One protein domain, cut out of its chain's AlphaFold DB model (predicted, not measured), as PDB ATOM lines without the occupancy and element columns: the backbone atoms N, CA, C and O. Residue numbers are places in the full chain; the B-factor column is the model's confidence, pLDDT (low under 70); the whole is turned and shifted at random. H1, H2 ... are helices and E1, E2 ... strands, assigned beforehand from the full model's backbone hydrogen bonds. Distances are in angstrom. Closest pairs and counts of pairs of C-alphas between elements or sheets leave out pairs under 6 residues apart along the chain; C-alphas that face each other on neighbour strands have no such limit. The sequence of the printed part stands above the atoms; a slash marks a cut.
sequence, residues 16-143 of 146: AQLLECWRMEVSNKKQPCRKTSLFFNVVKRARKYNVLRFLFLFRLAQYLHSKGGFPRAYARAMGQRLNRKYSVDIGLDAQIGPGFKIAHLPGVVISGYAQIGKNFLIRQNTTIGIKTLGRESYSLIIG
ATOM      1  N   ALA A  16     -14.298  54.913  45.747       89.06
ATOM      2  CA  ALA A  16     -15.756  54.800  45.685       89.06
ATOM      3  C   ALA A  16     -16.220  53.619  44.810       89.06
ATOM      4  O   ALA A  16     -17.068  52.840  45.239       89.06
ATOM      5  N   GLN A  17     -15.607  53.441  43.634       91.06
ATOM      6  CA  GLN A  17     -15.912  52.338  42.719       91.06
ATOM      7  C   GLN A  17     -15.508  50.982  43.309       91.06
ATOM      8  O   GLN A  17     -16.239  50.006  43.162       91.06
ATOM      9  N   LEU A  18     -14.388  50.914  44.038       93.88
ATOM     10  CA  LEU A  18     -13.988  49.707  44.768       93.88
ATOM     11  C   LEU A  18     -15.061  49.281  45.783       93.88
ATOM     12  O   LEU A  18     -15.454  48.113  45.822       93.88
ATOM     13  N   LEU A  19     -15.542  50.227  46.597       93.75
ATOM     14  CA  LEU A  19     -16.596  49.959  47.578       93.75
ATOM     15  C   LEU A  19     -17.893  49.504  46.902       93.75
ATOM     16  O   LEU A  19     -18.570  48.612  47.414       93.75
ATOM     17  N   GLU A  20     -18.230  50.093  45.756       93.62
ATOM     18  CA  GLU A  20     -19.383  49.692  44.956       93.62
ATOM     19  C   GLU A  20     -19.245  48.260  44.420       93.62
ATOM     20  O   GLU A  20     -20.159  47.456  44.615       93.62
ATOM     21  N   CYS A  21     -18.087  47.907  43.850       94.56
ATOM     22  CA  CYS A  21     -17.799  46.547  43.389       94.56
ATOM     23  C   CYS A  21     -17.936  45.544  44.539       94.56
ATOM     24  O   CYS A  21     -18.683  44.577  44.439       94.56
ATOM     25  N   TRP A  22     -17.302  45.792  45.690       96.00
ATOM     26  CA  TRP A  22     -17.421  44.896  46.847       96.00
ATOM     27  C   TRP A  22     -18.847  44.782  47.388       96.00
ATOM     28  O   TRP A  22     -19.253  43.708  47.842       96.00
ATOM     29  N   ARG A  23     -19.623  45.867  47.349       95.00
ATOM     30  CA  ARG A  23     -21.029  45.860  47.762       95.00
ATOM     31  C   ARG A  23     -21.875  44.963  46.860       95.00
ATOM     32  O   ARG A  23     -22.630  44.143  47.388       95.00
ATOM     33  N   MET A  24     -21.726  45.108  45.546       94.62
ATOM     34  CA  MET A  24     -22.495  44.367  44.544       94.62
ATOM     35  C   MET A  24     -22.053  42.901  44.446       94.62
ATOM     36  O   MET A  24     -22.889  42.006  44.422       94.62
ATOM     37  N   GLU A  25     -20.746  42.647  44.451       95.00
ATOM     38  CA  GLU A  25     -20.165  41.346  44.090       95.00
ATOM     39  C   GLU A  25     -19.945  40.442  45.305       95.00
ATOM     40  O   GLU A  25     -20.194  39.239  45.254       95.00
ATOM     41  N   VAL A  26     -19.488  41.010  46.427       94.81
ATOM     42  CA  VAL A  26     -19.116  40.229  47.617       94.81
ATOM     43  C   VAL A  26     -20.211  40.271  48.673       94.81
ATOM     44  O   VAL A  26     -20.610  39.224  49.185       94.81
ATOM     45  N   SER A  27     -20.700  41.466  49.016       91.19
ATOM     46  CA  SER A  27     -21.722  41.650  50.057       91.19
ATOM     47  C   SER A  27     -23.136  41.304  49.574       91.19
ATOM     48  O   SER A  27     -23.974  40.935  50.395       91.19
ATOM     49  N   ASN A  28     -23.383  41.379  48.260       87.50
ATOM     50  CA  ASN A  28     -24.692  41.203  47.621       87.50
ATOM     51  C   ASN A  28     -25.778  42.143  48.190       87.50
ATOM     52  O   ASN A  28     -26.952  41.787  48.298       87.50
ATOM     53  N   LYS A  29     -25.380  43.349  48.613       85.25
ATOM     54  CA  LYS A  29     -26.299  44.352  49.164       85.25
ATOM     55  C   LYS A  29     -26.794  45.263  48.049       85.25
ATOM     56  O   LYS A  29     -26.015  46.038  47.500       85.25
ATOM     57  N   LYS A  30     -28.101  45.231  47.772       78.88
ATOM     58  CA  LYS A  30     -28.735  46.069  46.737       78.88
ATOM     59  C   LYS A  30     -28.688  47.564  47.060       78.88
ATOM     60  O   LYS A  30     -28.501  48.368  46.154       78.88
ATOM     61  N   GLN A  31     -28.767  47.929  48.340       82.56
ATOM     62  CA  GLN A  31     -28.717  49.322  48.789       82.56
ATOM     63  C   GLN A  31     -27.354  49.696  49.399       82.56
ATOM     64  O   GLN A  31     -26.666  48.825  49.955       82.56
ATOM     65  N   PRO A  32     -26.942  50.978  49.314       84.06
ATOM     66  CA  PRO A  32     -25.785  51.493  50.039       84.06
ATOM     67  C   PRO A  32     -25.925  51.245  51.542       84.06
ATOM     68  O   PRO A  32     -27.009  51.321  52.110       84.06
ATOM     69  N   CYS A  33     -24.815  50.944  52.207       83.88
ATOM     70  CA  CYS A  33     -24.796  50.751  53.653       83.88
ATOM     71  C   CYS A  33     -23.539  51.375  54.256       83.88
ATOM     72  O   CYS A  33     -22.596  51.725  53.541       83.88
ATOM     73  N   ARG A  34     -23.512  51.504  55.587       89.75
ATOM     74  CA  ARG A  34     -22.363  52.059  56.312       89.75
ATOM     75  C   ARG A  34     -21.075  51.305  55.951       89.75
ATOM     76  O   ARG A  34     -21.035  50.074  56.015       89.75
ATOM     77  N   LYS A  35     -20.006  52.045  55.628       88.62
ATOM     78  CA  LYS A  35     -18.720  51.499  55.142       88.62
ATOM     79  C   LYS A  35     -18.111  50.446  56.076       88.62
ATOM     80  O   LYS A  35     -17.609  49.432  55.604       88.62
ATOM     81  N   THR A  36     -18.199  50.652  57.391       88.31
ATOM     82  CA  THR A  36     -17.706  49.695  58.396       88.31
ATOM     83  C   THR A  36     -18.465  48.369  58.335       88.31
ATOM     84  O   THR A  36     -17.855  47.311  58.213       88.31
ATOM     85  N   SER A  37     -19.800  48.419  58.324       89.00
ATOM     86  CA  SER A  37     -20.666  47.240  58.175       89.00
ATOM     87  C   SER A  37     -20.409  46.504  56.858       89.00
ATOM     88  O   SER A  37     -20.356  45.273  56.840       89.00
ATOM     89  N   LEU A  38     -20.222  47.250  55.762       91.25
ATOM     90  CA  LEU A  38     -19.852  46.678  54.470       91.25
ATOM     91  C   LEU A  38     -18.534  45.911  54.580       91.25
ATOM     92  O   LEU A  38     -18.489  44.739  54.226       91.25
ATOM     93  N   PHE A  39     -17.490  46.547  55.109       91.62
ATOM     94  CA  PHE A  39     -16.168  45.944  55.217       91.62
ATOM     95  C   PHE A  39     -16.184  44.645  56.034       91.62
ATOM     96  O   PHE A  39     -15.734  43.612  55.542       91.62
ATOM     97  N   PHE A  40     -16.778  44.649  57.234       92.06
ATOM     98  CA  PHE A  40     -16.877  43.435  58.052       92.06
ATOM     99  C   PHE A  40     -17.654  42.318  57.349       92.06
ATOM    100  O   PHE A  40     -17.257  41.152  57.404       92.06
ATOM    101  N   ASN A  41     -18.738  42.655  56.645       92.75
ATOM    102  CA  ASN A  41     -19.511  41.681  55.880       92.75
ATOM    103  C   ASN A  41     -18.703  41.097  54.709       92.75
ATOM    104  O   ASN A  41     -18.678  39.878  54.538       92.75
ATOM    105  N   VAL A  42     -18.016  41.954  53.950       94.06
ATOM    106  CA  VAL A  42     -17.158  41.573  52.822       94.06
ATOM    107  C   VAL A  42     -16.057  40.632  53.297       94.06
ATOM    108  O   VAL A  42     -15.914  39.544  52.748       94.06
ATOM    109  N   VAL A  43     -15.349  40.985  54.373       93.81
ATOM    110  CA  VAL A  43     -14.289  40.145  54.951       93.81
ATOM    111  C   VAL A  43     -14.850  38.813  55.454       93.81
ATOM    112  O   VAL A  43     -14.293  37.760  55.141       93.81
ATOM    113  N   LYS A  44     -15.977  38.823  56.178       94.81
ATOM    114  CA  LYS A  44     -16.643  37.597  56.655       94.81
ATOM    115  C   LYS A  44     -16.992  36.660  55.494       94.81
ATOM    116  O   LYS A  44     -16.719  35.462  55.565       94.81
ATOM    117  N   ARG A  45     -17.565  37.189  54.411       95.69
ATOM    118  CA  ARG A  45     -17.973  36.401  53.234       95.69
ATOM    119  C   ARG A  45     -16.780  35.925  52.408       95.69
ATOM    120  O   ARG A  45     -16.748  34.756  52.032       95.69
ATOM    121  N   ALA A  46     -15.780  36.778  52.199       95.06
ATOM    122  CA  ALA A  46     -14.530  36.429  51.528       95.06
ATOM    123  C   ALA A  46     -13.749  35.344  52.289       95.06
ATOM    124  O   ALA A  46     -13.078  34.514  51.685       95.06
ATOM    125  N   ARG A  47     -13.841  35.286  53.622       93.12
ATOM    126  CA  ARG A  47     -13.258  34.176  54.391       93.12
ATOM    127  C   ARG A  47     -13.997  32.857  54.165       93.12
ATOM    128  O   ARG A  47     -13.330  31.832  54.095       93.12
ATOM    129  N   LYS A  48     -15.321  32.886  53.993       94.06
ATOM    130  CA  LYS A  48     -16.157  31.684  53.841       94.06
ATOM    131  C   LYS A  48     -16.153  31.094  52.423       94.06
ATOM    132  O   LYS A  48     -16.109  29.879  52.289       94.06
ATOM    133  N   TYR A  49     -16.192  31.924  51.377       95.12
ATOM    134  CA  TYR A  49     -16.384  31.464  49.994       95.12
ATOM    135  C   TYR A  49     -15.203  31.826  49.088       95.12
ATOM    136  O   TYR A  49     -14.825  32.993  48.991       95.12
ATOM    137  N   ASN A  50     -14.655  30.839  48.371       94.75
ATOM    138  CA  ASN A  50     -13.466  31.009  47.524       94.75
ATOM    139  C   ASN A  50     -13.670  32.022  46.386       94.75
ATOM    140  O   ASN A  50     -12.829  32.901  46.214       94.75
ATOM    141  N   VAL A  51     -14.799  31.949  45.668       96.19
ATOM    142  CA  VAL A  51     -15.146  32.896  44.587       96.19
ATOM    143  C   VAL A  51     -15.185  34.329  45.111       96.19
ATOM    144  O   VAL A  51     -14.573  35.230  44.546       96.19
ATOM    145  N   LEU A  52     -15.843  34.533  46.254       96.56
ATOM    146  CA  LEU A  52     -15.948  35.852  46.869       96.56
ATOM    147  C   LEU A  52     -14.596  36.350  47.389       96.56
ATOM    148  O   LEU A  52     -14.321  37.546  47.329       96.56
ATOM    149  N   ARG A  53     -13.732  35.445  47.868       97.06
ATOM    150  CA  ARG A  53     -12.352  35.772  48.246       97.06
ATOM    151  C   ARG A  53     -11.546  36.263  47.056       97.06
ATOM    152  O   ARG A  53     -10.817  37.241  47.192       97.06
ATOM    153  N   PHE A  54     -11.671  35.578  45.920       97.56
ATOM    154  CA  PHE A  54     -11.027  35.979  44.679       97.56
ATOM    155  C   PHE A  54     -11.510  37.366  44.253       97.56
ATOM    156  O   PHE A  54     -10.684  38.263  44.138       97.56
ATOM    157  N   LEU A  55     -12.827  37.573  44.124       97.19
ATOM    158  CA  LEU A  55     -13.408  38.859  43.714       97.19
ATOM    159  C   LEU A  55     -12.979  40.006  44.637       97.19
ATOM    160  O   LEU A  55     -12.557  41.063  44.168       97.19
ATOM    161  N   PHE A  56     -13.005  39.778  45.954       97.19
ATOM    162  CA  PHE A  56     -12.535  40.747  46.940       97.19
ATOM    163  C   PHE A  56     -11.084  41.184  46.678       97.19
ATOM    164  O   PHE A  56     -10.817  42.382  46.544       97.19
ATOM    165  N   LEU A  57     -10.162  40.220  46.587       97.44
ATOM    166  CA  LEU A  57      -8.732  40.480  46.401       97.44
ATOM    167  C   LEU A  57      -8.418  41.022  45.006       97.44
ATOM    168  O   LEU A  57      -7.562  41.887  44.870       97.44
ATOM    169  N   PHE A  58      -9.119  40.556  43.978       97.19
ATOM    170  CA  PHE A  58      -8.956  41.025  42.609       97.19
ATOM    171  C   PHE A  58      -9.336  42.504  42.479       97.19
ATOM    172  O   PHE A  58      -8.558  43.298  41.953       97.19
ATOM    173  N   ARG A  59     -10.484  42.915  43.036       96.75
ATOM    174  CA  ARG A  59     -10.887  44.330  43.069       96.75
ATOM    175  C   ARG A  59      -9.911  45.183  43.888       96.75
ATOM    176  O   ARG A  59      -9.585  46.294  43.476       96.75
ATOM    177  N   LEU A  60      -9.378  44.654  44.998       96.31
ATOM    178  CA  LEU A  60      -8.310  45.321  45.754       96.31
ATOM    179  C   LEU A  60      -7.043  45.504  44.909       96.31
ATOM    180  O   LEU A  60      -6.453  46.582  44.913       96.31
ATOM    181  N   ALA A  61      -6.632  44.462  44.185       96.06
ATOM    182  CA  ALA A  61      -5.464  44.501  43.319       96.06
ATOM    183  C   ALA A  61      -5.638  45.538  42.203       96.06
ATOM    184  O   ALA A  61      -4.731  46.336  42.001       96.06
ATOM    185  N   GLN A  62      -6.803  45.607  41.550       95.12
ATOM    186  CA  GLN A  62      -7.098  46.650  40.556       95.12
ATOM    187  C   GLN A  62      -6.976  48.065  41.146       95.12
ATOM    188  O   GLN A  62      -6.320  48.925  40.563       95.12
ATOM    189  N   TYR A  63      -7.531  48.295  42.342       94.88
ATOM    190  CA  TYR A  63      -7.423  49.588  43.029       94.88
ATOM    191  C   TYR A  63      -5.972  49.966  43.361       94.88
ATOM    192  O   TYR A  63      -5.564  51.115  43.206       94.88
ATOM    193  N   LEU A  64      -5.167  49.014  43.833       93.25
ATOM    194  CA  LEU A  64      -3.752  49.272  44.113       93.25
ATOM    195  C   LEU A  64      -2.949  49.461  42.821       93.25
ATOM    196  O   LEU A  64      -2.029  50.277  42.788       93.25
ATOM    197  N   HIS A  65      -3.322  48.762  41.745       93.00
ATOM    198  CA  HIS A  65      -2.707  48.908  40.430       93.00
ATOM    199  C   HIS A  65      -2.888  50.329  39.884       93.00
ATOM    200  O   HIS A  65      -1.931  50.916  39.374       93.00
ATOM    201  N   SER A  66      -4.071  50.920  40.081       89.69
ATOM    202  CA  SER A  66      -4.381  52.274  39.616       89.69
ATOM    203  C   SER A  66      -3.699  53.394  40.413       89.69
ATOM    204  O   SER A  66      -3.717  54.540  39.975       89.69
ATOM    205  N   LYS A  67      -3.096  53.106  41.576       87.00
ATOM    206  CA  LYS A  67      -2.367  54.101  42.388       87.00
ATOM    207  C   LYS A  67      -0.937  54.372  41.905       87.00
ATOM    208  O   LYS A  67      -0.349  55.360  42.329       87.00
ATOM    209  N   GLY A  68      -0.386  53.532  41.025       85.81
ATOM    210  CA  GLY A  68       0.996  53.664  40.547       85.81
ATOM    211  C   GLY A  68       2.052  53.240  41.581       85.81
ATOM    212  O   GLY A  68       1.723  52.654  42.612       85.81
ATOM    213  N   GLY A  69       3.331  53.486  41.275       91.19
ATOM    214  CA  GLY A  69       4.469  53.282  42.187       91.19
ATOM    215  C   GLY A  69       4.575  51.887  42.822       91.19
ATOM    216  O   GLY A  69       4.271  50.868  42.197       91.19
ATOM    217  N   PHE A  70       4.991  51.847  44.092       92.00
ATOM    218  CA  PHE A  70       5.066  50.619  44.893       92.00
ATOM    219  C   PHE A  70       3.728  49.854  44.986       92.00
ATOM    220  O   PHE A  70       3.744  48.634  44.782       92.00
ATOM    221  N   PRO A  71       2.564  50.507  45.214       91.81
ATOM    222  CA  PRO A  71       1.262  49.836  45.175       91.81
ATOM    223  C   PRO A  71       1.007  49.058  43.882       91.81
ATOM    224  O   PRO A  71       0.478  47.949  43.932       91.81
ATOM    225  N   ARG A  72       1.440  49.588  42.730       92.31
ATOM    226  CA  ARG A  72       1.287  48.917  41.434       92.31
ATOM    227  C   ARG A  72       2.101  47.631  41.342       92.31
ATOM    228  O   ARG A  72       1.592  46.615  40.869       92.31
ATOM    229  N   ALA A  73       3.349  47.651  41.807       93.06
ATOM    230  CA  ALA A  73       4.193  46.458  41.843       93.06
ATOM    231  C   ALA A  73       3.607  45.391  42.783       93.06
ATOM    232  O   ALA A  73       3.503  44.218  42.416       93.06
ATOM    233  N   TYR A  74       3.134  45.812  43.959       95.81
ATOM    234  CA  TYR A  74       2.454  44.931  44.905       95.81
ATOM    235  C   TYR A  74       1.163  44.337  44.321       95.81
ATOM    236  O   TYR A  74       0.913  43.140  44.460       95.81
ATOM    237  N   ALA A  75       0.372  45.143  43.611       95.50
ATOM    238  CA  ALA A  75      -0.829  44.690  42.921       95.50
ATOM    239  C   ALA A  75      -0.521  43.602  41.888       95.50
ATOM    240  O   ALA A  75      -1.196  42.576  41.873       95.50
ATOM    241  N   ARG A  76       0.536  43.770  41.081       95.06
ATOM    242  CA  ARG A  76       0.984  42.748  40.119       95.06
ATOM    243  C   ARG A  76       1.348  41.437  40.811       95.06
ATOM    244  O   ARG A  76       0.894  40.379  40.385       95.06
ATOM    245  N   ALA A  77       2.099  41.501  41.911       96.56
ATOM    246  CA  ALA A  77       2.416  40.316  42.707       96.56
ATOM    247  C   ALA A  77       1.151  39.656  43.289       96.56
ATOM    248  O   ALA A  77       1.040  38.429  43.307       96.56
ATOM    249  N   MET A  78       0.175  40.453  43.729       97.06
ATOM    250  CA  MET A  78      -1.118  39.955  44.198       97.06
ATOM    251  C   MET A  78      -1.896  39.253  43.082       97.06
ATOM    252  O   MET A  78      -2.363  38.139  43.296       97.06
ATOM    253  N   GLY A  79      -1.975  39.855  41.892       96.69
ATOM    254  CA  GLY A  79      -2.603  39.258  40.712       96.69
ATOM    255  C   GLY A  79      -1.976  37.912  40.349       96.69
ATOM    256  O   GLY A  79      -2.687  36.925  40.197       96.69
ATOM    257  N   GLN A  80      -0.643  37.827  40.348       96.75
ATOM    258  CA  GLN A  80       0.074  36.572  40.096       96.75
ATOM    259  C   GLN A  80      -0.213  35.495  41.153       96.75
ATOM    260  O   GLN A  80      -0.406  34.326  40.825       96.75
ATOM    261  N   ARG A  81      -0.290  35.873  42.435       97.44
ATOM    262  CA  ARG A  81      -0.686  34.947  43.510       97.44
ATOM    263  C   ARG A  81      -2.126  34.462  43.346       97.44
ATOM    264  O   ARG A  81      -2.398  33.294  43.609       97.44
ATOM    265  N   LEU A  82      -3.040  35.341  42.932       97.06
ATOM    266  CA  LEU A  82      -4.431  34.978  42.656       97.06
ATOM    267  C   LEU A  82      -4.526  34.011  41.476       97.06
ATOM    268  O   LEU A  82      -5.192  32.988  41.615       97.06
ATOM    269  N   ASN A  83      -3.812  34.286  40.383       96.88
ATOM    270  CA  ASN A  83      -3.745  33.403  39.222       96.88
ATOM    271  C   ASN A  83      -3.264  32.005  39.637       96.88
ATOM    272  O   ASN A  83      -4.008  31.038  39.497       96.88
ATOM    273  N   ARG A  84      -2.101  31.904  40.293       96.94
ATOM    274  CA  ARG A  84      -1.546  30.612  40.742       96.94
ATOM    275  C   ARG A  84      -2.470  29.841  41.687       96.94
ATOM    276  O   ARG A  84      -2.478  28.618  41.663       96.94
ATOM    277  N   LYS A  85      -3.221  30.540  42.546       97.38
ATOM    278  CA  LYS A  85      -4.096  29.914  43.548       97.38
ATOM    279  C   LYS A  85      -5.442  29.456  42.984       97.38
ATOM    280  O   LYS A  85      -5.987  28.474  43.476       97.38
ATOM    281  N   TYR A  86      -6.013  30.208  42.046       96.88
ATOM    282  CA  TYR A  86      -7.389  30.001  41.579       96.88
ATOM    283  C   TYR A  86      -7.487  29.599  40.104       96.88
ATOM    284  O   TYR A  86      -8.594  29.342  39.639       96.88
ATOM    285  N   SER A  87      -6.362  29.542  39.386       96.69
ATOM    286  CA  SER A  87      -6.291  29.275  37.943       96.69
ATOM    287  C   SER A  87      -7.160  30.242  37.129       96.69
ATOM    288  O   SER A  87      -7.843  29.834  36.192       96.69
ATOM    289  N   VAL A  88      -7.154  31.517  37.535       97.31
ATOM    290  CA  VAL A  88      -7.878  32.624  36.895       97.31
ATOM    291  C   VAL A  88      -6.868  33.664  36.439       97.31
ATOM    292  O   VAL A  88      -6.186  34.261  37.275       97.31
ATOM    293  N   ASP A  89      -6.808  33.922  35.138       96.38
ATOM    294  CA  ASP A  89      -5.914  34.919  34.563       96.38
ATOM    295  C   ASP A  89      -6.690  36.148  34.092       96.38
ATOM    296  O   ASP A  89      -7.167  36.213  32.965       96.38
ATOM    297  N   ILE A  90      -6.854  37.131  34.976       96.50
ATOM    298  CA  ILE A  90      -7.504  38.400  34.636       96.50
ATOM    299  C   ILE A  90      -6.478  39.519  34.766       96.50
ATOM    300  O   ILE A  90      -5.940  39.763  35.852       96.50
ATOM    301  N   GLY A  91      -6.232  40.223  33.661       94.56
ATOM    302  CA  GLY A  91      -5.354  41.385  33.642       94.56
ATOM    303  C   GLY A  91      -5.850  42.481  34.588       94.56
ATOM    304  O   GLY A  91      -7.022  42.837  34.580       94.56
ATOM    305  N   LEU A  92      -4.950  43.062  35.389       94.75
ATOM    306  CA  LEU A  92      -5.290  44.164  36.307       94.75
ATOM    307  C   LEU A  92      -5.637  45.475  35.588       94.75
ATOM    308  O   LEU A  92      -6.153  46.392  36.220       94.75
ATOM    309  N   ASP A  93      -5.313  45.561  34.299       92.38
ATOM    310  CA  ASP A  93      -5.672  46.668  33.414       92.38
ATOM    311  C   ASP A  93      -7.072  46.499  32.791       92.38
ATOM    312  O   ASP A  93      -7.598  47.457  32.225       92.38
ATOM    313  N   ALA A  94      -7.690  45.314  32.922       93.44
ATOM    314  CA  ALA A  94      -9.021  45.051  32.386       93.44
ATOM    315  C   ALA A  94     -10.050  45.959  33.066       93.44
ATOM    316  O   ALA A  94     -10.139  46.017  34.294       93.44
ATOM    317  N   GLN A  95     -10.857  46.644  32.267       92.88
ATOM    318  CA  GLN A  95     -11.886  47.546  32.761       92.88
ATOM    319  C   GLN A  95     -13.170  46.747  32.907       92.88
ATOM    320  O   GLN A  95     -13.788  46.396  31.911       92.88
ATOM    321  N   ILE A  96     -13.552  46.415  34.138       95.12
ATOM    322  CA  ILE A  96     -14.747  45.606  34.403       95.12
ATOM    323  C   ILE A  96     -15.682  46.399  35.305       95.12
ATOM    324  O   ILE A  96     -15.316  46.713  36.445       95.12
ATOM    325  N   GLY A  97     -16.887  46.695  34.819       94.81
ATOM    326  CA  GLY A  97     -17.927  47.383  35.573       94.81
ATOM    327  C   GLY A  97     -18.336  46.651  36.861       94.81
ATOM    328  O   GLY A  97     -17.993  45.481  37.068       94.81
ATOM    329  N   PRO A  98     -19.041  47.333  37.784       94.88
ATOM    330  CA  PRO A  98     -19.552  46.712  39.002       94.88
ATOM    331  C   PRO A  98     -20.582  45.619  38.694       94.88
ATOM    332  O   PRO A  98     -21.333  45.698  37.722       94.88
ATOM    333  N   GLY A  99     -20.652  44.621  39.574       94.44
ATOM    334  CA  GLY A  99     -21.592  43.504  39.434       94.44
ATOM    335  C   GLY A  99     -21.004  42.293  38.714       94.44
ATOM    336  O   GLY A  99     -21.756  41.405  38.325       94.44
ATOM    337  N   PHE A 100     -19.676  42.235  38.582       96.56
ATOM    338  CA  PHE A 100     -18.969  41.105  37.992       96.56
ATOM    339  C   PHE A 100     -19.179  39.813  38.794       96.56
ATOM    340  O   PHE A 100     -18.961  39.765  40.009       96.56
ATOM    341  N   LYS A 101     -19.579  38.745  38.105       96.50
ATOM    342  CA  LYS A 101     -19.837  37.427  38.687       96.50
ATOM    343  C   LYS A 101     -19.023  36.371  37.962       96.50
ATOM    344  O   LYS A 101     -18.993  36.313  36.739       96.50
ATOM    345  N   ILE A 102     -18.424  35.480  38.742       96.50
ATOM    346  CA  ILE A 102     -17.751  34.287  38.233       96.50
ATOM    347  C   ILE A 102     -18.509  33.082  38.774       96.50
ATOM    348  O   ILE A 102     -18.597  32.917  39.992       96.50
ATOM    349  N   ALA A 103     -19.060  32.251  37.891       94.19
ATOM    350  CA  ALA A 103     -19.772  31.043  38.307       94.19
ATOM    351  C   ALA A 103     -18.801  30.021  38.924       94.19
ATOM    352  O   ALA A 103     -18.995  29.551  40.045       94.19
ATOM    353  N   HIS A 104     -17.710  29.739  38.212       93.56
ATOM    354  CA  HIS A 104     -16.647  28.827  38.623       93.56
ATOM    355  C   HIS A 104     -15.296  29.408  38.193       93.56
ATOM    356  O   HIS A 104     -15.183  29.954  37.100       93.56
ATOM    357  N   LEU A 105     -14.292  29.323  39.068       93.81
ATOM    358  CA  LEU A 105     -13.010  30.014  38.886       93.81
ATOM    359  C   LEU A 105     -12.126  29.430  37.763       93.81
ATOM    360  O   LEU A 105     -11.668  30.210  36.937       93.81
ATOM    361  N   PRO A 106     -11.852  28.113  37.698       95.69
ATOM    362  CA  PRO A 106     -10.764  27.612  36.859       95.69
ATOM    363  C   PRO A 106     -10.914  27.937  35.367       95.69
ATOM    364  O   PRO A 106     -12.007  27.861  34.805       95.69
ATOM    365  N   GLY A 107      -9.795  28.281  34.728       94.31
ATOM    366  CA  GLY A 107      -9.704  28.451  33.278       94.31
ATOM    367  C   GLY A 107     -10.309  29.749  32.745       94.31
ATOM    368  O   GLY A 107     -10.399  29.913  31.533       94.31
ATOM    369  N   VAL A 108     -10.735  30.671  33.614       97.88
ATOM    370  CA  VAL A 108     -11.165  32.010  33.188       97.88
ATOM    371  C   VAL A 108      -9.944  32.838  32.798       97.88
ATOM    372  O   VAL A 108      -9.047  33.036  33.621       97.88
ATOM    373  N   VAL A 109      -9.942  33.363  31.572       97.44
ATOM    374  CA  VAL A 109      -8.894  34.248  31.052       97.44
ATOM    375  C   VAL A 109      -9.525  35.533  30.521       97.44
ATOM    376  O   VAL A 109     -10.394  35.487  29.657       97.44
ATOM    377  N   ILE A 110      -9.098  36.698  31.010       96.75
ATOM    378  CA  ILE A 110      -9.550  38.010  30.529       96.75
ATOM    379  C   ILE A 110      -8.335  38.913  30.324       96.75
ATOM    380  O   ILE A 110      -7.582  39.218  31.253       96.75
ATOM    381  N   SER A 111      -8.168  39.376  29.091       94.31
ATOM    382  CA  SER A 111      -7.103  40.289  28.698       94.31
ATOM    383  C   SER A 111      -7.200  41.628  29.427       94.31
ATOM    384  O   SER A 111      -8.286  42.176  29.604       94.31
ATOM    385  N   GLY A 112      -6.047  42.218  29.758       91.81
ATOM    386  CA  GLY A 112      -5.970  43.573  30.311       91.81
ATOM    387  C   GLY A 112      -6.491  44.672  29.373       91.81
ATOM    388  O   GLY A 112      -6.684  45.793  29.815       91.81
ATOM    389  N   TYR A 113      -6.733  44.364  28.096       91.50
ATOM    390  CA  TYR A 113      -7.318  45.298  27.127       91.50
ATOM    391  C   TYR A 113      -8.852  45.238  27.064       91.50
ATOM    392  O   TYR A 113      -9.456  45.992  26.303       91.50
ATOM    393  N   ALA A 114      -9.485  44.333  27.817       93.19
ATOM    394  CA  ALA A 114     -10.934  44.180  27.812       93.19
ATOM    395  C   ALA A 114     -11.628  45.378  28.473       93.19
ATOM    396  O   ALA A 114     -11.215  45.835  29.543       93.19
ATOM    397  N   GLN A 115     -12.711  45.838  27.852       93.88
ATOM    398  CA  GLN A 115     -13.659  46.798  28.405       93.88
ATOM    399  C   GLN A 115     -15.007  46.102  28.546       93.88
ATOM    400  O   GLN A 115     -15.640  45.750  27.559       93.88
ATOM    401  N   ILE A 116     -15.415  45.845  29.778       95.62
ATOM    402  CA  ILE A 116     -16.573  45.035  30.127       95.62
ATOM    403  C   ILE A 116     -17.515  45.887  30.970       95.62
ATOM    404  O   ILE A 116     -17.098  46.496  31.962       95.62
ATOM    405  N   GLY A 117     -18.783  45.908  30.577       95.12
ATOM    406  CA  GLY A 117     -19.854  46.622  31.252       95.12
ATOM    407  C   GLY A 117     -20.217  46.083  32.640       95.12
ATOM    408  O   GLY A 117     -19.490  45.326  33.293       95.12
ATOM    409  N   LYS A 118     -21.362  46.543  33.134       95.50
ATOM    410  CA  LYS A 118     -21.957  46.171  34.419       95.50
ATOM    411  C   LYS A 118     -22.587  44.787  34.358       95.50
ATOM    412  O   LYS A 118     -23.008  44.324  33.306       95.50
ATOM    413  N   ASN A 119     -22.706  44.162  35.528       95.44
ATOM    414  CA  ASN A 119     -23.431  42.900  35.725       95.44
ATOM    415  C   ASN A 119     -22.931  41.713  34.886       95.44
ATOM    416  O   ASN A 119     -23.665  40.743  34.717       95.44
ATOM    417  N   PHE A 120     -21.677  41.760  34.437       97.50
ATOM    418  CA  PHE A 120     -21.093  40.710  33.615       97.50
ATOM    419  C   PHE A 120     -20.969  39.373  34.364       97.50
ATOM    420  O   PHE A 120     -20.424  39.332  35.476       97.50
ATOM    421  N   LEU A 121     -21.420  38.274  33.757       97.38
ATOM    422  CA  LEU A 121     -21.281  36.915  34.275       97.38
ATOM    423  C   LEU A 121     -20.379  36.074  33.372       97.38
ATOM    424  O   LEU A 121     -20.662  35.844  32.203       97.38
ATOM    425  N   ILE A 122     -19.327  35.501  33.956       97.38
ATOM    426  CA  ILE A 122     -18.423  34.585  33.257       97.38
ATOM    427  C   ILE A 122     -18.426  33.188  33.883       97.38
ATOM    428  O   ILE A 122     -18.514  33.016  35.107       97.38
ATOM    429  N   ARG A 123     -18.330  32.167  33.028       96.81
ATOM    430  CA  ARG A 123     -18.224  30.754  33.415       96.81
ATOM    431  C   ARG A 123     -16.790  30.252  33.237       96.81
ATOM    432  O   ARG A 123     -15.973  30.900  32.588       96.81
ATOM    433  N   GLN A 124     -16.491  29.096  33.825       96.62
ATOM    434  CA  GLN A 124     -15.186  28.442  33.710       96.62
ATOM    435  C   GLN A 124     -14.751  28.274  32.253       96.62
ATOM    436  O   GLN A 124     -15.593  28.164  31.360       96.62
ATOM    437  N   ASN A 125     -13.439  28.196  32.033       97.00
ATOM    438  CA  ASN A 125     -12.829  27.932  30.723       97.00
ATOM    439  C   ASN A 125     -13.201  28.948  29.624       97.00
ATOM    440  O   ASN A 125     -13.071  28.655  28.437       97.00
ATOM    441  N   THR A 126     -13.684  30.133  30.007       97.19
ATOM    442  CA  THR A 126     -14.003  31.212  29.068       97.19
ATOM    443  C   THR A 126     -12.803  32.137  28.919       97.19
ATOM    444  O   THR A 126     -12.252  32.608  29.917       97.19
ATOM    445  N   THR A 127     -12.444  32.436  27.669       96.81
ATOM    446  CA  THR A 127     -11.315  33.306  27.325       96.81
ATOM    447  C   THR A 127     -11.790  34.538  26.563       96.81
ATOM    448  O   THR A 127     -12.348  34.426  25.475       96.81
ATOM    449  N   ILE A 128     -11.505  35.719  27.107       95.25
ATOM    450  CA  ILE A 128     -11.677  37.028  26.470       95.25
ATOM    451  C   ILE A 128     -10.277  37.569  26.184       95.25
ATOM    452  O   ILE A 128      -9.620  38.141  27.053       95.25
ATOM    453  N   GLY A 129      -9.782  37.312  24.976       92.69
ATOM    454  CA  GLY A 129      -8.383  37.528  24.604       92.69
ATOM    455  C   GLY A 129      -8.196  38.418  23.379       92.69
ATOM    456  O   GLY A 129      -9.141  38.746  22.667       92.69
ATOM    457  N   ILE A 130      -6.938  38.766  23.112       89.19
ATOM    458  CA  ILE A 130      -6.509  39.397  21.859       89.19
ATOM    459  C   ILE A 130      -5.607  38.426  21.095       89.19
ATOM    460  O   ILE A 130      -4.784  37.739  21.691       89.19
ATOM    461  N   LYS A 131      -5.762  38.360  19.768       84.25
ATOM    462  CA  LYS A 131      -4.956  37.469  18.915       84.25
ATOM    463  C   LYS A 131      -3.589  38.061  18.565       84.25
ATOM    464  O   LYS A 131      -2.594  37.349  18.533       84.25
ATOM    465  N   THR A 132      -3.549  39.354  18.254       85.31
ATOM    466  CA  THR A 132      -2.355  40.035  17.736       85.31
ATOM    467  C   THR A 132      -1.844  41.013  18.777       85.31
ATOM    468  O   THR A 132      -2.598  41.884  19.188       85.31
ATOM    469  N   LEU A 133      -0.584  40.888  19.189       79.75
ATOM    470  CA  LEU A 133       0.059  41.837  20.099       79.75
ATOM    471  C   LEU A 133       0.616  43.045  19.330       79.75
ATOM    472  O   LEU A 133       0.886  42.965  18.135       79.75
ATOM    473  N   GLY A 134       0.823  44.161  20.030       77.81
ATOM    474  CA  GLY A 134       1.488  45.348  19.485       77.81
ATOM    475  C   GLY A 134       0.641  46.255  18.586       77.81
ATOM    476  O   GLY A 134       1.211  47.135  17.949       77.81
ATOM    477  N   ARG A 135      -0.689  46.087  18.541       80.50
ATOM    478  CA  ARG A 135      -1.566  47.058  17.866       80.50
ATOM    479  C   ARG A 135      -1.616  48.381  18.627       80.50
ATOM    480  O   ARG A 135      -1.489  48.403  19.853       80.50
ATOM    481  N   GLU A 136      -1.833  49.463  17.884       77.25
ATOM    482  CA  GLU A 136      -2.013  50.808  18.445       77.25
ATOM    483  C   GLU A 136      -3.251  50.891  19.340       77.25
ATOM    484  O   GLU A 136      -3.225  51.561  20.370       77.25
ATOM    485  N   SER A 137      -4.309  50.158  18.988       78.50
ATOM    486  CA  SER A 137      -5.542  50.077  19.761       78.50
ATOM    487  C   SER A 137      -6.158  48.676  19.709       78.50
ATOM    488  O   SER A 137      -5.955  47.898  18.770       78.50
ATOM    489  N   TYR A 138      -6.931  48.355  20.746       83.50
ATOM    490  CA  TYR A 138      -7.747  47.148  20.833       83.50
ATOM    491  C   TYR A 138      -9.197  47.539  21.097       83.50
ATOM    492  O   TYR A 138      -9.469  48.313  22.011       83.50
ATOM    493  N   SER A 139     -10.124  46.963  20.332       81.25
ATOM    494  CA  SER A 139     -11.565  47.079  20.569       81.25
ATOM    495  C   SER A 139     -12.104  45.740  21.070       81.25
ATOM    496  O   SER A 139     -12.614  44.937  20.294       81.25
ATOM    497  N   LEU A 140     -11.927  45.473  22.367       89.81
ATOM    498  CA  LEU A 140     -12.427  44.272  23.043       89.81
ATOM    499  C   LEU A 140     -13.499  44.692  24.054       89.81
ATOM    500  O   LEU A 140     -13.215  44.823  25.243       89.81
ATOM    501  N   ILE A 141     -14.696  44.985  23.546       93.88
ATOM    502  CA  ILE A 141     -15.785  45.610  24.303       93.88
ATOM    503  C   ILE A 141     -16.918  44.601  24.516       93.88
ATOM    504  O   ILE A 141     -17.373  43.968  23.567       93.88
ATOM    505  N   ILE A 142     -17.377  44.474  25.760       94.94
ATOM    506  CA  ILE A 142     -18.559  43.709  26.169       94.94
ATOM    507  C   ILE A 142     -19.504  44.678  26.882       94.94
ATOM    508  O   ILE A 142     -19.066  45.444  27.742       94.94
ATOM    509  N   GLY A 143     -20.783  44.658  26.506       95.12
ATOM    510  CA  GLY A 143     -21.809  45.543  27.058       95.12
ATOM    511  C   GLY A 143     -22.202  45.230  28.505       95.12
ATOM    512  O   GLY A 143     -21.585  44.407  29.183       95.12
TER     513      GLY A 143
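Overview. This is residues 16 to 143 of the 146 residues of the protein "Serine acetyltransferase" of Pseudomonas monteilii (UniProt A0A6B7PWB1). What shape is this? Helices H1 to H4 pack together, and beside them residues 87 to 143 wind in stacked turns, from which residues 131 to 136 stick out. What is named? Along the 128 printed residues come H1, H2, H3, H4, E1 and E2, in that order; of the 66 residues in named elements helices hold 60 and strands 6, the class mostly helix, and E1 and E2 pair parallel. How large? Compact: radius of gyration of the C-alphas 14.5 A, spans 45 by 33 by 26 A.

Along the chain. Where are the helices? H1 is residues 16 to 27, from C-alpha (-15.756, 54.800, 45.685); H2 35 to 48; H3 50 to 65, 22.1 A; H4 69 to 86, 26.1 A. The strands? E1 is 114 to 116, E2 140 to 142, ending at C-alpha (-18.559, 43.709, 26.169).

Arrangement. Which helix is the hub? H3 touches H1, H2 and H4; with H4 it forms a hairpin at a shallow tilt of 21 degrees, closest C-alphas His 65 and Arg 72, 4.1 A. What pairs? N 115 and O 140 are 2.8 A apart. Helix backbones? Every O i to N i+4 pair is within hydrogen-bond range in H2, H3 and H4; in H1, 7 of 8.

Size, cuts and confidence. Any cut? The printed part has no cut. Long links? H4 to E1 and E1 to E2. Low confidence? No printed residue is under 70.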